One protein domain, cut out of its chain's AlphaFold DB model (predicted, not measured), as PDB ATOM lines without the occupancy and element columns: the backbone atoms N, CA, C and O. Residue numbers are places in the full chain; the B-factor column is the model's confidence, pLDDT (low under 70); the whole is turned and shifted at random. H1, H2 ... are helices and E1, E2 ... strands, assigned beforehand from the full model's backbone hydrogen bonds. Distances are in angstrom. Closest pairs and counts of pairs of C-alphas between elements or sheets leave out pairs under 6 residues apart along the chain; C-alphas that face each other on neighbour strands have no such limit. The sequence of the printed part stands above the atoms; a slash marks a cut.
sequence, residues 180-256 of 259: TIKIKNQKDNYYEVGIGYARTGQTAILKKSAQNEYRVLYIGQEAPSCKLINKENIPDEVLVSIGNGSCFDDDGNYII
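Overview. This is residues 180 to 256 of the 259 residues of an uncharacterized protein of Candidatus Campbellbacteria bacterium RIFCSPHIGHO2_12_FULL_35_10 (UniProt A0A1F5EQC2). A strongly twisted sheet of four strands, E1 to E4, forms one side of the domain, with the two short helices H1 and H2 and the last stretch of the printed part, residues 240 to 256, on its other side. The short helix H2 packs on strands E1 and E2, H1 only grazes the sheet, and residues 240 to 256 have no named element but hold a small antiparallel pairing of residues 247 to 248 with 254 to 255. The 77 printed residues include four named strands and then two named helices, in the order E1 E2 E3 E4 H1 H2; the sheet's order is E1 - E2 - E3 - E4, all antiparallel, and the class is mixed, helices and strands. The whole is compact, with a radius of gyration of the C-alphas of 12.2 A, and has a flat outline that spans 34 by 34 by 16 A.

Along the chain. Strand E1, residues 180 to 187, is 21.3 A long from first to last C-alpha and begins at C-alpha 180 at (-13.723, 21.387, 147.162). E2, residues 190 to 196, measures 19.3 A, E3, residues 201 to 208, 22.1 A, and E4, residues 214 to 220, 16.9 A. H1, residues 226 to 232, measures 9.9 A and begins at C-alpha 226 at (-14.699, 15.097, 120.515). H2, residues 236 to 239, measures 5.4 A and ends at C-alpha 239 at (-16.911, 10.856, 131.190).

Arrangement. The four strands form a meander, each strand the antiparallel neighbour of the one before, and each successive pair is a hairpin. E1 and E2 stand at 158 degrees between their directions, with N 182 and O 194 within hydrogen-bond range at 2.9 A. E2 and E3 stand at 153 degrees, with N 193 and O 204 at 2.9 A. E3 and E4 stand at 152 degrees, with N 205 and O 218 at 2.9 A. The edge strands E1 and E4 are apart. H2 is on the sheet at a height of 7.3 A, and only just over none of its strands, with 2 of its 4 C-alphas falling on E1 and 2 on E2. Its closest C-alphas to E1 are those of Asn 185 and Val 238, 5.7 A apart, and to E2 those of Glu 192 and Val 238, 5.8 A. H1 only grazes the sheet, with its residues 228 to 232. H1 and H2 are only just apart, their closest C-alphas 8.4 A from each other. In H1 every O i to N i+4 pair is within hydrogen-bond range, and H2 is too short for such a pair.

Size, cuts and confidence. The two C-alphas farthest apart, those of Gln 211 and Asp 251, are 36.5 A from each other. The printed part has no cut, and the five links between successive named elements are tight. The mean pLDDT of the printed part is 90.3, and one residue, Gly 243, is under 70.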
ATOM      1  N   THR A 180     -14.004  22.784 146.819       96.31
ATOM      2  CA  THR A 180     -13.723  21.387 147.162       96.31
ATOM      3  C   THR A 180     -13.616  20.545 145.901       96.31
ATOM      4  O   THR A 180     -14.098  20.929 144.834       96.31
ATOM      5  N   ILE A 181     -13.007  19.369 146.023       97.44
ATOM      6  CA  ILE A 181     -12.967  18.393 144.940       97.44
ATOM      7  C   ILE A 181     -13.581  17.064 145.365       97.44
ATOM      8  O   ILE A 181     -13.557  16.691 146.538       97.44
ATOM      9  N   LYS A 182     -14.101  16.325 144.389       95.38
ATOM     10  CA  LYS A 182     -14.529  14.935 144.544       95.38
ATOM     11  C   LYS A 182     -14.151  14.158 143.295       95.38
ATOM     12  O   LYS A 182     -14.580  14.512 142.200       95.38
ATOM     13  N   ILE A 183     -13.360  13.101 143.449       94.94
ATOM     14  CA  ILE A 183     -13.085  12.175 142.345       94.94
ATOM     15  C   ILE A 183     -14.395  11.449 142.034       94.94
ATOM     16  O   ILE A 183     -14.977  10.819 142.917       94.94
ATOM     17  N   LYS A 184     -14.883  11.599 140.804       93.81
ATOM     18  CA  LYS A 184     -16.142  11.009 140.338       93.81
ATOM     19  C   LYS A 184     -15.905   9.678 139.647       93.81
ATOM     20  O   LYS A 184     -16.607   8.717 139.944       93.81
ATOM     21  N   ASN A 185     -14.895   9.621 138.781       95.06
ATOM     22  CA  ASN A 185     -14.449   8.374 138.184       95.06
ATOM     23  C   ASN A 185     -12.947   8.372 137.867       95.06
ATOM     24  O   ASN A 185     -12.303   9.422 137.795       95.06
ATOM     25  N   GLN A 186     -12.400   7.176 137.670       95.56
ATOM     26  CA  GLN A 186     -11.023   6.949 137.260       95.56
ATOM     27  C   GLN A 186     -10.949   5.754 136.303       95.56
ATOM     28  O   GLN A 186     -11.461   4.675 136.602       95.56
ATOM     29  N   LYS A 187     -10.226   5.922 135.193       96.00
ATOM     30  CA  LYS A 187      -9.846   4.833 134.288       96.00
ATOM     31  C   LYS A 187      -8.414   5.050 133.828       96.00
ATOM     32  O   LYS A 187      -8.069   6.122 133.332       96.00
ATOM     33  N   ASP A 188      -7.577   4.034 134.010       95.25
ATOM     34  CA  ASP A 188      -6.142   4.104 133.744       95.25
ATOM     35  C   ASP A 188      -5.507   5.326 134.440       95.25
ATOM     36  O   ASP A 188      -5.596   5.475 135.662       95.25
ATOM     37  N   ASN A 189      -4.900   6.221 133.658       96.69
ATOM     38  CA  ASN A 189      -4.281   7.457 134.131       96.69
ATOM     39  C   ASN A 189      -5.215   8.674 134.047       96.69
ATOM     40  O   ASN A 189      -4.754   9.795 134.245       96.69
ATOM     41  N   TYR A 190      -6.496   8.492 133.733       97.38
ATOM     42  CA  TYR A 190      -7.456   9.580 133.580       97.38
ATOM     43  C   TYR A 190      -8.415   9.637 134.761       97.38
ATOM     44  O   TYR A 190      -8.868   8.612 135.274       97.38
ATOM     45  N   TYR A 191      -8.723  10.859 135.172       97.44
ATOM     46  CA  TYR A 191      -9.569  11.158 136.316       97.44
ATOM     47  C   TYR A 191     -10.633  12.163 135.914       97.44
ATOM     48  O   TYR A 191     -10.319  13.206 135.337       97.44
ATOM     49  N   GLU A 192     -11.870  11.873 136.293       96.19
ATOM     50  CA  GLU A 192     -12.954  12.843 136.315       96.19
ATOM     51  C   GLU A 192     -13.087  13.378 137.736       96.19
ATOM     52  O   GLU A 192     -13.348  12.630 138.682       96.19
ATOM     53  N   VAL A 193     -12.890  14.682 137.897       97.19
ATOM     54  CA  VAL A 193     -12.907  15.345 139.200       97.19
ATOM     55  C   VAL A 193     -13.989  16.410 139.197       97.19
ATOM     56  O   VAL A 193     -13.930  17.377 138.445       97.19
ATOM     57  N   GLY A 194     -14.990  16.243 140.056       96.38
ATOM     58  CA  GLY A 194     -15.939  17.301 140.368       96.38
ATOM     59  C   GLY A 194     -15.268  18.385 141.196       96.38
ATOM     60  O   GLY A 194     -14.619  18.074 142.189       96.38
ATOM     61  N   ILE A 195     -15.465  19.638 140.808       96.88
ATOM     62  CA  ILE A 195     -15.066  20.832 141.549       96.88
ATOM     63  C   ILE A 195     -16.344  21.462 142.094       96.88
ATOM     64  O   ILE A 195     -17.212  21.869 141.323       96.88
ATOM     65  N   GLY A 196     -16.478  21.507 143.417       94.44
ATOM     66  CA  GLY A 196     -17.624  22.084 144.109       94.44
ATOM     67  C   GLY A 196     -17.301  23.465 144.665       94.44
ATOM     68  O   GLY A 196     -16.426  23.605 145.515       94.44
ATOM     69  N   TYR A 197     -18.045  24.474 144.226       90.25
ATOM     70  CA  TYR A 197     -18.148  25.769 144.896       90.25
ATOM     71  C   TYR A 197     -19.448  25.810 145.709       90.25
ATOM     72  O   TYR A 197     -20.298  24.929 145.596       90.25
ATOM     73  N   ALA A 198     -19.637  26.853 146.518       78.94
ATOM     74  CA  ALA A 198     -20.784  26.961 147.422       78.94
ATOM     75  C   ALA A 198     -22.161  26.782 146.742       78.94
ATOM     76  O   ALA A 198     -23.062  26.202 147.340       78.94
ATOM     77  N   ARG A 199     -22.335  27.264 145.502       76.06
ATOM     78  CA  ARG A 199     -23.610  27.199 144.750       76.06
ATOM     79  C   ARG A 199     -23.463  26.752 143.293       76.06
ATOM     80  O   ARG A 199     -24.449  26.684 142.569       76.06
ATOM     81  N   THR A 200     -22.248  26.463 142.847       86.69
ATOM     82  CA  THR A 200     -21.970  26.031 141.476       86.69
ATOM     83  C   THR A 200     -20.982  24.882 141.501       86.69
ATOM     84  O   THR A 200     -20.247  24.685 142.465       86.69
ATOM     85  N   GLY A 201     -20.970  24.101 140.434       90.94
ATOM     86  CA  GLY A 201     -19.993  23.044 140.255       90.94
ATOM     87  C   GLY A 201     -19.425  23.088 138.856       90.94
ATOM     88  O   GLY A 201     -20.032  23.651 137.946       90.94
ATOM     89  N   GLN A 202     -18.256  22.499 138.690       94.25
ATOM     90  CA  GLN A 202     -17.676  22.181 137.393       94.25
ATOM     91  C   GLN A 202     -17.096  20.773 137.466       94.25
ATOM     92  O   GLN A 202     -16.971  20.187 138.542       94.25
ATOM     93  N   THR A 203     -16.741  20.220 136.321       95.38
ATOM     94  CA  THR A 203     -15.998  18.972 136.235       95.38
ATOM     95  C   THR A 203     -14.696  19.245 135.500       95.38
ATOM     96  O   THR A 203     -14.654  20.010 134.537       95.38
ATOM     97  N   ALA A 204     -13.629  18.615 135.966       97.00
ATOM     98  CA  ALA A 204     -12.340  18.600 135.313       97.00
ATOM     99  C   ALA A 204     -11.987  17.187 134.855       97.00
ATOM    100  O   ALA A 204     -12.305  16.206 135.531       97.00
ATOM    101  N   ILE A 205     -11.278  17.103 133.733       97.31
ATOM    102  CA  ILE A 205     -10.625  15.875 133.283       97.31
ATOM    103  C   ILE A 205      -9.128  16.075 133.456       97.31
ATOM    104  O   ILE A 205      -8.550  17.008 132.891       97.31
ATOM    105  N   LEU A 206      -8.499  15.198 134.232       97.94
ATOM    106  CA  LEU A 206      -7.066  15.230 134.485       97.94
ATOM    107  C   LEU A 206      -6.417  13.952 133.971       97.94
ATOM    108  O   LEU A 206      -6.990  12.868 134.065       97.94
ATOM    109  N   LYS A 207      -5.189  14.080 133.472       97.75
ATOM    110  CA  LYS A 207      -4.329  12.957 133.104       97.75
ATOM    111  C   LYS A 207      -3.107  12.929 134.004       97.75
ATOM    112  O   LYS A 207      -2.354  13.900 134.070       97.75
ATOM    113  N   LYS A 208      -2.908  11.799 134.668       97.25
ATOM    114  CA  LYS A 208      -1.772  11.520 135.534       97.25
ATOM    115  C   LYS A 208      -0.542  11.149 134.704       97.25
ATOM    116  O   LYS A 208      -0.615  10.298 133.816       97.25
ATOM    117  N   SER A 209       0.581  11.805 134.972       93.25
ATOM    118  CA  SER A 209       1.881  11.504 134.374       93.25
ATOM    119  C   SER A 209       2.578  10.350 135.104       93.25
ATOM    120  O   SER A 209       2.187   9.949 136.203       93.25
ATOM    121  N   ALA A 210       3.659   9.834 134.513       90.12
ATOM    122  CA  ALA A 210       4.497   8.816 135.149       90.12
ATOM    123  C   ALA A 210       5.171   9.322 136.442       90.12
ATOM    124  O   ALA A 210       5.486   8.528 137.322       90.12
ATOM    125  N   GLN A 211       5.356  10.639 136.574       90.50
ATOM    126  CA  GLN A 211       5.931  11.309 137.742       90.50
ATOM    127  C   GLN A 211       4.891  11.626 138.830       90.50
ATOM    128  O   GLN A 211       5.203  12.345 139.771       90.50
ATOM    129  N   ASN A 212       3.669  11.084 138.732       87.44
ATOM    130  CA  ASN A 212       2.577  11.326 139.684       87.44
ATOM    131  C   ASN A 212       2.085  12.791 139.704       87.44
ATOM    132  O   ASN A 212       1.470  13.227 140.674       87.44
ATOM    133  N   GLU A 213       2.308  13.528 138.616       93.06
ATOM    134  CA  GLU A 213       1.766  14.873 138.407       93.06
ATOM    135  C   GLU A 213       0.473  14.796 137.595       93.06
ATOM    136  O   GLU A 213       0.272  13.872 136.804       93.06
ATOM    137  N   TYR A 214      -0.408  15.779 137.756       96.69
ATOM    138  CA  TYR A 214      -1.684  15.817 137.051       96.69
ATOM    139  C   TYR A 214      -1.702  16.972 136.055       96.69
ATOM    140  O   TYR A 214      -1.570  18.133 136.433       96.69
ATOM    141  N   ARG A 215      -1.909  16.660 134.773       96.69
ATOM    142  CA  ARG A 215      -2.180  17.662 133.738       96.69
ATOM    143  C   ARG A 215      -3.683  17.818 133.567       96.69
ATOM    144  O   ARG A 215      -4.375  16.844 133.270       96.69
ATOM    145  N   VAL A 216      -4.169  19.045 133.697       97.69
ATOM    146  CA  VAL A 216      -5.560  19.396 133.398       97.69
ATOM    147  C   VAL A 216      -5.764  19.386 131.882       97.69
ATOM    148  O   VAL A 216      -5.047  20.065 131.150       97.69
ATOM    149  N   LEU A 217      -6.718  18.587 131.403       97.38
ATOM    150  CA  LEU A 217      -7.086  18.508 129.984       97.38
ATOM    151  C   LEU A 217      -8.309  19.366 129.663       97.38
ATOM    152  O   LEU A 217      -8.409  19.918 128.571       97.38
ATOM    153  N   TYR A 218      -9.242  19.444 130.611       96.69
ATOM    154  CA  TYR A 218     -10.525  20.116 130.458       96.69
ATOM    155  C   TYR A 218     -11.039  20.581 131.820       96.69
ATOM    156  O   TYR A 218     -10.866  19.862 132.805       96.69
ATOM    157  N   ILE A 219     -11.699  21.740 131.856       95.75
ATOM    158  CA  ILE A 219     -12.541  22.204 132.964       95.75
ATOM    159  C   ILE A 219     -13.800  22.817 132.352       95.75
ATOM    160  O   ILE A 219     -13.700  23.703 131.504       95.75
ATOM    161  N   GLY A 220     -14.974  22.380 132.798       93.00
ATOM    162  CA  GLY A 220     -16.241  22.934 132.334       93.00
ATOM    163  C   GLY A 220     -17.458  22.286 132.981       93.00
ATOM    164  O   GLY A 220     -17.343  21.385 133.811       93.00
ATOM    165  N   GLN A 221     -18.640  22.794 132.635       90.00
ATOM    166  CA  GLN A 221     -19.926  22.235 133.075       90.00
ATOM    167  C   GLN A 221     -20.560  21.324 132.021       90.00
ATOM    168  O   GLN A 221     -21.448  20.541 132.345       90.00
ATOM    169  N   GLU A 222     -20.098  21.424 130.779       88.38
ATOM    170  CA  GLU A 222     -20.633  20.707 129.629       88.38
ATOM    171  C   GLU A 222     -19.665  19.605 129.186       88.38
ATOM    172  O   GLU A 222     -18.555  19.499 129.700       88.38
ATOM    173  N   ALA A 223     -20.073  18.767 128.235       90.25
ATOM    174  CA  ALA A 223     -19.181  17.763 127.667       90.25
ATOM    175  C   ALA A 223     -17.927  18.407 127.023       90.25
ATOM    176  O   ALA A 223     -17.999  19.509 126.472       90.25
ATOM    177  N   PRO A 224     -16.762  17.739 127.053       92.56
ATOM    178  CA  PRO A 224     -15.602  18.162 126.271       92.56
ATOM    179  C   PRO A 224     -15.846  17.982 124.762       92.56
ATOM    180  O   PRO A 224     -16.746  17.258 124.337       92.56
ATOM    181  N   SER A 225     -15.007  18.595 123.924       93.00
ATOM    182  CA  SER A 225     -15.082  18.374 122.473       93.00
ATOM    183  C   SER A 225     -14.549  16.996 122.075       93.00
ATOM    184  O   SER A 225     -13.564  16.503 122.636       93.00
ATOM    185  N   CYS A 226     -15.134  16.389 121.043       91.62
ATOM    186  CA  CYS A 226     -14.699  15.097 120.515       91.62
ATOM    187  C   CYS A 226     -13.256  15.156 120.003       91.62
ATOM    188  O   CYS A 226     -12.497  14.197 120.132       91.62
ATOM    189  N   LYS A 227     -12.830  16.322 119.502       93.56
ATOM    190  CA  LYS A 227     -11.439  16.585 119.129       93.56
ATOM    191  C   LYS A 227     -10.474  16.392 120.299       93.56
ATOM    192  O   LYS A 227      -9.408  15.810 120.103       93.56
ATOM    193  N   LEU A 228     -10.823  16.865 121.500       94.44
ATOM    194  CA  LEU A 228     -10.007  16.655 122.698       94.44
ATOM    195  C   LEU A 228      -9.986  15.177 123.093       94.44
ATOM    196  O   LEU A 228      -8.902  14.634 123.305       94.44
ATOM    197  N   ILE A 229     -11.162  14.541 123.148       93.12
ATOM    198  CA  ILE A 229     -11.302  13.119 123.497       93.12
ATOM    199  C   ILE A 229     -10.422  12.250 122.597       93.12
ATOM    200  O   ILE A 229      -9.594  11.491 123.099       93.12
ATOM    201  N   ASN A 230     -10.525  12.433 121.280       93.12
ATOM    202  CA  ASN A 230      -9.776  11.658 120.293       93.12
ATOM    203  C   ASN A 230      -8.273  11.963 120.338       93.12
ATOM    204  O   ASN A 230      -7.454  11.051 120.276       93.12
ATOM    205  N   LYS A 231      -7.885  13.238 120.478       96.06
ATOM    206  CA  LYS A 231      -6.469  13.634 120.548       96.06
ATOM    207  C   LYS A 231      -5.769  13.037 121.769       96.06
ATOM    208  O   LYS A 231      -4.616  12.621 121.676       96.06
ATOM    209  N   GLU A 232      -6.432  13.063 122.919       96.50
ATOM    210  CA  GLU A 232      -5.857  12.605 124.182       96.50
ATOM    211  C   GLU A 232      -6.142  11.126 124.458       96.50
ATOM    212  O   GLU A 232      -5.583  10.602 125.415       96.50
ATOM    213  N   ASN A 233      -6.948  10.445 123.634       95.06
ATOM    214  CA  ASN A 233      -7.450   9.085 123.869       95.06
ATOM    215  C   ASN A 233      -8.062   8.940 125.274       95.06
ATOM    216  O   ASN A 233      -7.671   8.061 126.042       95.06
ATOM    217  N   ILE A 234      -8.952   9.865 125.647       94.00
ATOM    218  CA  ILE A 234      -9.644   9.817 126.943       94.00
ATOM    219  C   ILE A 234     -10.662   8.662 126.892       94.00
ATOM    220  O   ILE A 234     -11.502   8.673 125.990       94.00
ATOM    221  N   PRO A 235     -10.616   7.687 127.821       92.81
ATOM    222  CA  PRO A 235     -11.603   6.609 127.865       92.81
ATOM    223  C   PRO A 235     -13.005   7.148 128.159       92.81
ATOM    224  O   PRO A 235     -13.167   7.990 129.046       92.81
ATOM    225  N   ASP A 236     -14.016   6.635 127.460       89.00
ATOM    226  CA  ASP A 236     -15.406   7.086 127.612       89.00
ATOM    227  C   ASP A 236     -15.936   6.814 129.024       89.00
ATOM    228  O   ASP A 236     -16.730   7.591 129.554       89.00
ATOM    229  N   GLU A 237     -15.418   5.778 129.696       90.62
ATOM    230  CA  GLU A 237     -15.766   5.500 131.085       90.62
ATOM    231  C   GLU A 237     -15.349   6.634 132.015       90.62
ATOM    232  O   GLU A 237     -15.936   6.765 133.072       90.62
ATOM    233  N   VAL A 238     -14.380   7.485 131.670       92.25
ATOM    234  CA  VAL A 238     -14.036   8.647 132.505       92.25
ATOM    235  C   VAL A 238     -15.158   9.684 132.488       92.25
ATOM    236  O   VAL A 238     -15.330  10.395 133.465       92.25
ATOM    237  N   LEU A 239     -15.950   9.773 131.423       87.75
ATOM    238  CA  LEU A 239     -16.911  10.856 131.190       87.75
ATOM    239  C   LEU A 239     -18.296  10.577 131.808       87.75
ATOM    240  O   LEU A 239     -19.319  10.971 131.252       87.75
ATOM    241  N   VAL A 240     -18.364   9.869 132.941       78.62
ATOM    242  CA  VAL A 240     -19.641   9.358 133.480       78.62
ATOM    243  C   VAL A 240     -20.594  10.488 133.841       78.62
ATOM    244  O   VAL A 240     -21.785  10.405 133.550       78.62
ATOM    245  N   SER A 241     -20.090  11.532 134.503       80.94
ATOM    246  CA  SER A 241     -20.945  12.621 134.984       80.94
ATOM    247  C   SER A 241     -21.022  13.804 134.025       80.94
ATOM    248  O   SER A 241     -21.951  14.606 134.120       80.94
ATOM    249  N   ILE A 242     -20.041  13.937 133.134       78.25
ATOM    250  CA  ILE A 242     -19.928  15.046 132.198       78.25
ATOM    251  C   ILE A 242     -20.258  14.577 130.789       78.25
ATOM    252  O   ILE A 242     -19.583  13.731 130.215       78.25
ATOM    253  N   GLY A 243     -21.339  15.109 130.227       68.56
ATOM    254  CA  GLY A 243     -21.777  14.674 128.911       68.56
ATOM    255  C   GLY A 243     -22.247  13.217 128.857       68.56
ATOM    256  O   GLY A 243     -22.344  12.684 127.766       68.56
ATOM    257  N   ASN A 244     -22.564  12.546 129.970       76.00
ATOM    258  CA  ASN A 244     -23.099  11.172 129.960       76.00
ATOM    259  C   ASN A 244     -22.307  10.191 129.054       76.00
ATOM    260  O   ASN A 244     -22.916   9.387 128.350       76.00
ATOM    261  N   GLY A 245     -20.973  10.283 129.014       74.69
ATOM    262  CA  GLY A 245     -20.137   9.479 128.107       74.69
ATOM    263  C   GLY A 245     -19.918  10.061 126.701       74.69
ATOM    264  O   GLY A 245     -19.277   9.425 125.869       74.69
ATOM    265  N   SER A 246     -20.439  11.252 126.418       81.25
ATOM    266  CA  SER A 246     -20.457  11.895 125.098       81.25
ATOM    267  C   SER A 246     -19.508  13.092 124.996       81.25
ATOM    268  O   SER A 246     -18.894  13.539 125.967       81.25
ATOM    269  N   CYS A 247     -19.416  13.646 123.786       88.06
ATOM    270  CA  CYS A 247     -18.645  14.840 123.461       88.06
ATOM    271  C   CYS A 247     -19.376  15.712 122.426       88.06
ATOM    272  O   CYS A 247     -20.305  15.243 121.767       88.06
ATOM    273  N   PHE A 248     -18.955  16.973 122.274       88.31
ATOM    274  CA  PHE A 248     -19.442  17.847 121.196       88.31
ATOM    275  C   PHE A 248     -18.544  17.783 119.961       88.31
ATOM    276  O   PHE A 248     -17.315  17.818 120.091       88.31
ATOM    277  N   ASP A 249     -19.135  17.710 118.771       84.81
ATOM    278  CA  ASP A 249     -18.398  17.870 117.515       84.81
ATOM    279  C   ASP A 249     -18.001  19.340 117.256       84.81
ATOM    280  O   ASP A 249     -18.270  20.234 118.063       84.81
ATOM    281  N   ASP A 250     -17.307  19.587 116.141       77.94
ATOM    282  CA  ASP A 250     -16.831  20.928 115.770       77.94
ATOM    283  C   ASP A 250     -17.985  21.899 115.418       77.94
ATOM    284  O   ASP A 250     -17.774  23.113 115.415       77.94
ATOM    285  N   ASP A 251     -19.199  21.381 115.190       77.94
ATOM    286  CA  ASP A 251     -20.425  22.144 114.926       77.94
ATOM    287  C   ASP A 251     -21.270  22.357 116.203       77.94
ATOM    288  O   ASP A 251     -22.322  23.001 116.165       77.94
ATOM    289  N   GLY A 252     -20.814  21.843 117.353       76.25
ATOM    290  CA  GLY A 252     -21.511  21.935 118.636       76.25
ATOM    291  C   GLY A 252     -22.643  20.919 118.814       76.25
ATOM    292  O   GLY A 252     -23.420  21.041 119.763       76.25
ATOM    293  N   ASN A 253     -22.751  19.908 117.948       79.69
ATOM    294  CA  ASN A 253     -23.720  18.830 118.121       79.69
ATOM    295  C   ASN A 253     -23.215  17.814 119.139       79.69
ATOM    296  O   ASN A 253     -22.036  17.461 119.188       79.69
ATOM    297  N   TYR A 254     -24.139  17.302 119.941       78.06
ATOM    298  CA  TYR A 254     -23.853  16.288 120.941       78.06
ATOM    299  C   TYR A 254     -23.787  14.901 120.297       78.06
ATOM    300  O   TYR A 254     -24.788  14.409 119.772       78.06
ATOM    301  N   ILE A 255     -22.624  14.253 120.354       77.25
ATOM    302  CA  ILE A 255     -22.412  12.930 119.762       77.25
ATOM    303  C   ILE A 255     -22.520  11.868 120.852       77.25
ATOM    304  O   ILE A 255     -21.636  11.734 121.697       77.25
ATOM    305  N   ILE A 256     -23.610  11.103 120.836       73.50
ATOM    306  CA  ILE A 256     -23.769   9.913 121.677       73.50
ATOM    307  C   ILE A 256     -23.034   8.766 120.989       73.50
ATOM    308  O   ILE A 256     -23.374   8.405 119.864       73.50
TER     309      ILE A 256